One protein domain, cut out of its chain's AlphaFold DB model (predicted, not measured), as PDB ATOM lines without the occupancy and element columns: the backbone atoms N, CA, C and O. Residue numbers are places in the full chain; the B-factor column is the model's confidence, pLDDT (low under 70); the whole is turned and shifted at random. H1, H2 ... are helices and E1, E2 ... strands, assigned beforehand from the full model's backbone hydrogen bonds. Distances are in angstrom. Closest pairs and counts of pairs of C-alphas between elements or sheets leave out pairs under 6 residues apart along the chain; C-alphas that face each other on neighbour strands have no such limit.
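What this domain is: This is residues 6 to 54 of the 59 residues of an uncharacterized protein of Brevibacillus panacihumi (UniProt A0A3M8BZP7). A strongly twisted sheet of four antiparallel strands has one short helix, H1, on one face, and after H1 residues 53 to 54 come back to pair with residues 10 to 11 of the edge strand E1. The printed part has 49 residues, with four named strands and one named helix in the chain order E1 E2 E3 E4 H1. The sheet's order is E1 - E2 - E3 - E4, and the class is mixed, helices and strands. The whole is compact, with a radius of gyration of the C-alphas of 9.7 A, and its elongated outline spans 28 by 18 by 15 A.

Where its parts are: The longest strands are E2, residues 18 to 24, 17.4 A, and E3, residues 29 to 35, 18.2 A. The edge strands are E1, residues 8 to 11, 10.7 A, and E4, residues 39 to 43, 12.9 A. E1 begins at C-alpha 8 (-47.905, -34.193, -30.499). H1, residues 46 to 52, is 10.1 A long and ends at C-alpha 52 (-51.969, -22.404, -36.323).

How they stand to each other: The strands form a meander, each the antiparallel neighbour of the one before. In the hairpin of E2 and E3, at 157 degrees, N 20 and O 32 are 2.9 A apart, within hydrogen-bond range. In the hairpin of E3 and E4, at 152 degrees, N 33 and O 39 are 2.8 A apart. In the hairpin of E1 and E2, at 111 degrees, N 9 and O 19 are 2.9 A apart. E1 and E4 are apart. H1 is on the sheet; its closest C-alphas to E4 are those of Phe 49 and Phe 43, 5.5 A, and to E1 those of Lys 52 and Met 11, 5.7 A. In H1 every O i to N i+4 pair is within hydrogen-bond range.

The domain as a whole: The C-alphas farthest apart, of Asp 26 and Pro 36, are 28.3 A apart. The printed part has no cut. The link from E1 to E2 is short, the others are tight. Mean pLDDT of the printed part is 92.7, and no printed residue is under 70.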
ATOM      1  N   ASN A   6     -51.864 -34.255 -24.379       93.19
ATOM      2  CA  ASN A   6     -50.643 -35.011 -24.672       93.19
ATOM      3  C   ASN A   6     -50.412 -35.360 -26.155       93.19
ATOM      4  O   ASN A   6     -49.409 -36.004 -26.477       93.19
ATOM      5  N   LYS A   7     -51.268 -34.922 -27.088       94.12
ATOM      6  CA  LYS A   7     -51.018 -35.131 -28.519       94.12
ATOM      7  C   LYS A   7     -49.840 -34.288 -28.984       94.12
ATOM      8  O   LYS A   7     -49.684 -33.124 -28.604       94.12
ATOM      9  N   ARG A   8     -49.020 -34.881 -29.851       94.62
ATOM     10  CA  ARG A   8     -47.905 -34.193 -30.499       94.62
ATOM     11  C   ARG A   8     -48.419 -33.262 -31.581       94.62
ATOM     12  O   ARG A   8     -49.291 -33.611 -32.376       94.62
ATOM     13  N   VAL A   9     -47.832 -32.077 -31.628       95.19
ATOM     14  CA  VAL A   9     -48.251 -31.014 -32.528       95.19
ATOM     15  C   VAL A   9     -47.065 -30.279 -33.140       95.19
ATOM     16  O   VAL A   9     -45.969 -30.217 -32.577       95.19
ATOM     17  N   LYS A  10     -47.298 -29.682 -34.306       95.19
ATOM     18  CA  LYS A  10     -46.397 -28.735 -34.967       95.19
ATOM     19  C   LYS A  10     -47.153 -27.481 -35.374       95.19
ATOM     20  O   LYS A  10     -48.361 -27.521 -35.592       95.19
ATOM     21  N   MET A  11     -46.433 -26.379 -35.542       93.06
ATOM     22  CA  MET A  11     -46.999 -25.231 -36.247       93.06
ATOM     23  C   MET A  11     -47.235 -25.562 -37.729       93.06
ATOM     24  O   MET A  11     -46.407 -26.224 -38.357       93.06
ATOM     25  N   LYS A  12     -48.372 -25.106 -38.268       91.38
ATOM     26  CA  LYS A  12     -48.709 -25.191 -39.700       91.38
ATOM     27  C   LYS A  12     -47.848 -24.249 -40.536       91.38
ATOM     28  O   LYS A  12     -47.360 -24.639 -41.589       91.38
ATOM     29  N   GLU A  13     -47.642 -23.037 -40.032       85.25
ATOM     30  CA  GLU A  13     -46.939 -21.955 -40.721       85.25
ATOM     31  C   GLU A  13     -45.890 -21.310 -39.810       85.25
ATOM     32  O   GLU A  13     -45.996 -21.348 -38.583       85.25
ATOM     33  N   GLY A  14     -44.875 -20.688 -40.413       78.94
ATOM     34  CA  GLY A  14     -43.823 -19.981 -39.687       78.94
ATOM     35  C   GLY A  14     -42.706 -20.899 -39.159       78.94
ATOM     36  O   GLY A  14     -42.364 -21.895 -39.804       78.94
ATOM     37  N   PRO A  15     -42.055 -20.550 -38.029       80.75
ATOM     38  CA  PRO A  15     -40.919 -21.308 -37.517       80.75
ATOM     39  C   PRO A  15     -41.331 -22.750 -37.220       80.75
ATOM     40  O   PRO A  15     -42.418 -22.989 -36.699       80.75
ATOM     41  N   LYS A  16     -40.445 -23.711 -37.521       87.31
ATOM     42  CA  LYS A  16     -40.675 -25.158 -37.357       87.31
ATOM     43  C   LYS A  16     -40.792 -25.555 -35.878       87.31
ATOM     44  O   LYS A  16     -39.937 -26.277 -35.373       87.31
ATOM     45  N   LYS A  17     -41.816 -25.077 -35.167       94.00
ATOM     46  CA  LYS A  17     -42.058 -25.394 -33.762       94.00
ATOM     47  C   LYS A  17     -42.753 -26.744 -33.631       94.00
ATOM     48  O   LYS A  17     -43.675 -27.042 -34.390       94.00
ATOM     49  N   ARG A  18     -42.299 -27.550 -32.671       94.88
ATOM     50  CA  ARG A  18     -42.846 -28.880 -32.350       94.88
ATOM     51  C   ARG A  18     -43.015 -29.018 -30.846       94.88
ATOM     52  O   ARG A  18     -42.187 -28.498 -30.097       94.88
ATOM     53  N   GLY A  19     -44.093 -29.660 -30.423       95.50
ATOM     54  CA  GLY A  19     -44.496 -29.692 -29.024       95.50
ATOM     55  C   GLY A  19     -45.600 -30.690 -28.731       95.50
ATOM     56  O   GLY A  19     -45.924 -31.539 -29.562       95.50
ATOM     57  N   ILE A  20     -46.174 -30.551 -27.543       96.19
ATOM     58  CA  ILE A  20     -47.319 -31.325 -27.066       96.19
ATOM     59  C   ILE A  20     -48.408 -30.386 -26.564       96.19
ATOM     60  O   ILE A  20     -48.112 -29.294 -26.073       96.19
ATOM     61  N   VAL A  21     -49.664 -30.806 -26.671       95.94
ATOM     62  CA  VAL A  21     -50.758 -30.135 -25.963       95.94
ATOM     63  C   VAL A  21     -50.629 -30.461 -24.476       95.94
ATOM     64  O   VAL A  21     -50.736 -31.622 -24.086       95.94
ATOM     65  N   GLU A  22     -50.343 -29.446 -23.667       95.75
ATOM     66  CA  GLU A  22     -50.073 -29.579 -22.228       95.75
ATOM     67  C   GLU A  22     -51.345 -29.384 -21.396       95.75
ATOM     68  O   GLU A  22     -51.494 -30.013 -20.354       95.75
ATOM     69  N   TYR A  23     -52.267 -28.535 -21.859       94.12
ATOM     70  CA  TYR A  23     -53.495 -28.211 -21.135       94.12
ATOM     71  C   TYR A  23     -54.602 -27.737 -22.081       94.12
ATOM     72  O   TYR A  23     -54.323 -27.149 -23.131       94.12
ATOM     73  N   ILE A  24     -55.852 -27.998 -21.700       92.88
ATOM     74  CA  ILE A  24     -57.062 -27.634 -22.439       92.88
ATOM     75  C   ILE A  24     -58.124 -27.225 -21.420       92.88
ATOM     76  O   ILE A  24     -58.436 -28.016 -20.532       92.88
ATOM     77  N   ASP A  25     -58.708 -26.042 -21.588       89.88
ATOM     78  CA  ASP A  25     -59.970 -25.669 -20.950       89.88
ATOM     79  C   ASP A  25     -60.914 -24.957 -21.926       89.88
ATOM     80  O   ASP A  25     -60.661 -24.889 -23.134       89.88
ATOM     81  N   ASP A  26     -62.031 -24.457 -21.398       85.81
ATOM     82  CA  ASP A  26     -63.078 -23.791 -22.173       85.81
ATOM     83  C   ASP A  26     -62.648 -22.418 -22.725       85.81
ATOM     84  O   ASP A  26     -63.300 -21.881 -23.622       85.81
ATOM     85  N   GLN A  27     -61.568 -21.832 -22.201       87.81
ATOM     86  CA  GLN A  27     -61.093 -20.493 -22.550       87.81
ATOM     87  C   GLN A  27     -59.815 -20.519 -23.391       87.81
ATOM     88  O   GLN A  27     -59.617 -19.642 -24.230       87.81
ATOM     89  N   TYR A  28     -58.922 -21.484 -23.177       92.44
ATOM     90  CA  TYR A  28     -57.652 -21.562 -23.871       92.44
ATOM     91  C   TYR A  28     -57.059 -22.973 -23.937       92.44
ATOM     92  O   TYR A  28     -57.360 -23.889 -23.176       92.44
ATOM     93  N   ILE A  29     -56.137 -23.131 -24.884       95.19
ATOM     94  CA  ILE A  29     -55.342 -24.344 -25.079       95.19
ATOM     95  C   ILE A  29     -53.871 -23.979 -24.912       95.19
ATOM     96  O   ILE A  29     -53.395 -23.021 -25.524       95.19
ATOM     97  N   VAL A  30     -53.130 -24.751 -24.121       95.69
ATOM     98  CA  VAL A  30     -51.687 -24.558 -23.930       95.69
ATOM     99  C   VAL A  30     -50.919 -25.620 -24.696       95.69
ATOM    100  O   VAL A  30     -51.112 -26.822 -24.509       95.69
ATOM    101  N   VAL A  31     -49.989 -25.166 -25.533       96.44
ATOM    102  CA  VAL A  31     -49.017 -26.027 -26.203       96.44
ATOM    103  C   VAL A  31     -47.642 -25.771 -25.620       96.44
ATOM    104  O   VAL A  31     -47.138 -24.644 -25.654       96.44
ATOM    105  N   TYR A  32     -47.009 -26.837 -25.146       97.12
ATOM    106  CA  TYR A  32     -45.613 -26.820 -24.761       97.12
ATOM    107  C   TYR A  32     -44.742 -27.219 -25.952       97.12
ATOM    108  O   TYR A  32     -44.612 -28.395 -26.298       97.12
ATOM    109  N   PHE A  33     -44.146 -26.223 -26.601       96.00
ATOM    110  CA  PHE A  33     -43.144 -26.429 -27.635       96.00
ATOM    111  C   PHE A  33     -41.797 -26.767 -27.008       96.00
ATOM    112  O   PHE A  33     -41.351 -26.111 -26.070       96.00
ATOM    113  N   THR A  34     -41.129 -27.779 -27.551       94.25
ATOM    114  CA  THR A  34     -39.801 -28.236 -27.116       94.25
ATOM    115  C   THR A  34     -38.719 -27.957 -28.153       94.25
ATOM    116  O   THR A  34     -37.538 -27.938 -27.816       94.25
ATOM    117  N   PHE A  35     -39.107 -27.694 -29.401       91.62
ATOM    118  CA  PHE A  35     -38.203 -27.372 -30.501       91.62
ATOM    119  C   PHE A  35     -38.692 -26.111 -31.234       91.62
ATOM    120  O   PHE A  35     -39.899 -25.990 -31.448       91.62
ATOM    121  N   PRO A  36     -37.801 -25.192 -31.662       90.81
ATOM    122  CA  PRO A  36     -36.343 -25.210 -31.467       90.81
ATOM    123  C   PRO A  36     -35.909 -24.835 -30.040       90.81
ATOM    124  O   PRO A  36     -34.749 -25.007 -29.687       90.81
ATOM    125  N   ARG A  37     -36.832 -24.334 -29.216       92.75
ATOM    126  CA  ARG A  37     -36.615 -24.018 -27.803       92.75
ATOM    127  C   ARG A  37     -37.849 -24.384 -26.992       92.75
ATOM    128  O   ARG A  37     -38.937 -24.510 -27.552       92.75
ATOM    129  N   LYS A  38     -37.662 -24.503 -25.680       95.50
ATOM    130  CA  LYS A  38     -38.742 -24.718 -24.716       95.50
ATOM    131  C   LYS A  38     -39.574 -23.444 -24.579       95.50
ATOM    132  O   LYS A  38     -39.040 -22.409 -24.191       95.50
ATOM    133  N   GLU A  39     -40.856 -23.513 -24.908       95.44
ATOM    134  CA  GLU A  39     -41.764 -22.363 -24.909       95.44
ATOM    135  C   GLU A  39     -43.207 -22.831 -24.712       95.44
ATOM    136  O   GLU A  39     -43.639 -23.786 -25.354       95.44
ATOM    137  N   ARG A  40     -43.965 -22.148 -23.850       95.94
ATOM    138  CA  ARG A  40     -45.409 -22.361 -23.714       95.94
ATOM    139  C   ARG A  40     -46.146 -21.307 -24.514       95.94
ATOM    140  O   ARG A  40     -45.867 -20.121 -24.363       95.94
ATOM    141  N   VAL A  41     -47.073 -21.743 -25.355       94.88
ATOM    142  CA  VAL A  41     -47.932 -20.849 -26.131       94.88
ATOM    143  C   VAL A  41     -49.375 -21.127 -25.769       94.88
ATOM    144  O   VAL A  41     -49.818 -22.274 -25.794       94.88
ATOM    145  N   ILE A  42     -50.084 -20.052 -25.446       96.06
ATOM    146  CA  ILE A  42     -51.496 -20.066 -25.093       96.06
ATOM    147  C   ILE A  42     -52.289 -19.661 -26.333       96.06
ATOM    148  O   ILE A  42     -52.022 -18.623 -26.945       96.06
ATOM    149  N   PHE A  43     -53.254 -20.488 -26.711       94.12
ATOM    150  CA  PHE A  43     -54.208 -20.209 -27.773       94.12
ATOM    151  C   PHE A  43     -55.541 -19.829 -27.129       94.12
ATOM    152  O   PHE A  43     -56.099 -20.666 -26.429       94.12
ATOM    153  N   PRO A  44     -56.065 -18.613 -27.361       93.00
ATOM    154  CA  PRO A  44     -57.260 -18.104 -26.677       93.00
ATOM    155  C   PRO A  44     -58.576 -18.679 -27.226       93.00
ATOM    156  O   PRO A  44     -59.648 -18.234 -26.839       93.00
ATOM    157  N   SER A  45     -58.511 -19.586 -28.204       92.06
ATOM    158  CA  SER A  45     -59.677 -20.314 -28.697       92.06
ATOM    159  C   SER A  45     -59.261 -21.571 -29.459       92.06
ATOM    160  O   SER A  45     -58.116 -21.710 -29.919       92.06
ATOM    161  N   LYS A  46     -60.225 -22.474 -29.646       89.81
ATOM    162  CA  LYS A  46     -60.073 -23.685 -30.457       89.81
ATOM    163  C   LYS A  46     -59.775 -23.359 -31.920       89.81
ATOM    164  O   LYS A  46     -58.943 -24.017 -32.540       89.81
ATOM    165  N   GLU A  47     -60.404 -22.328 -32.469       91.12
ATOM    166  CA  GLU A  47     -60.192 -21.862 -33.841       91.12
ATOM    167  C   GLU A  47     -58.763 -21.350 -34.018       91.12
ATOM    168  O   GLU A  47     -58.081 -21.735 -34.968       91.12
ATOM    169  N   ALA A  48     -58.266 -20.545 -33.070       91.75
ATOM    170  CA  ALA A  48     -56.895 -20.042 -33.096       91.75
ATOM    171  C   ALA A  48     -55.867 -21.182 -33.035       91.75
ATOM    172  O   ALA A  48     -54.850 -21.141 -33.736       91.75
ATOM    173  N   PHE A  49     -56.145 -22.206 -32.222       93.19
ATOM    174  CA  PHE A  49     -55.341 -23.420 -32.150       93.19
ATOM    175  C   PHE A  49     -55.357 -24.171 -33.488       93.19
ATOM    176  O   PHE A  49     -54.305 -24.343 -34.101       93.19
ATOM    177  N   LEU A  50     -56.531 -24.544 -34.004       92.31
ATOM    178  CA  LEU A  50     -56.656 -25.323 -35.241       92.31
ATOM    179  C   LEU A  50     -56.139 -24.580 -36.477       92.31
ATOM    180  O   LEU A  50     -55.673 -25.218 -37.419       92.31
ATOM    181  N   HIS A  51     -56.174 -23.248 -36.497       93.94
ATOM    182  CA  HIS A  51     -55.615 -22.460 -37.594       93.94
ATOM    183  C   HIS A  51     -54.081 -22.493 -37.610       93.94
ATOM    184  O   HIS A  51     -53.472 -22.499 -38.676       93.94
ATOM    185  N   LYS A  52     -53.433 -22.516 -36.440       92.62
ATOM    186  CA  LYS A  52     -51.969 -22.404 -36.323       92.62
ATOM    187  C   LYS A  52     -51.269 -23.743 -36.108       92.62
ATOM    188  O   LYS A  52     -50.070 -23.838 -36.367       92.62
ATOM    189  N   ILE A  53     -51.991 -24.761 -35.646       94.56
ATOM    190  CA  ILE A  53     -51.441 -26.028 -35.168       94.56
ATOM    191  C   ILE A  53     -51.948 -27.203 -35.999       94.56
ATOM    192  O   ILE A  53     -53.130 -27.303 -36.315       94.56
ATOM    193  N   ALA A  54     -51.033 -28.103 -36.351       93.69
ATOM    194  CA  ALA A  54     -51.328 -29.403 -36.933       93.69
ATOM    195  C   ALA A  54     -50.903 -30.512 -35.970       93.69
ATOM    196  O   ALA A  54     -49.810 -30.461 -35.399       93.69
TER     197      ALA A  54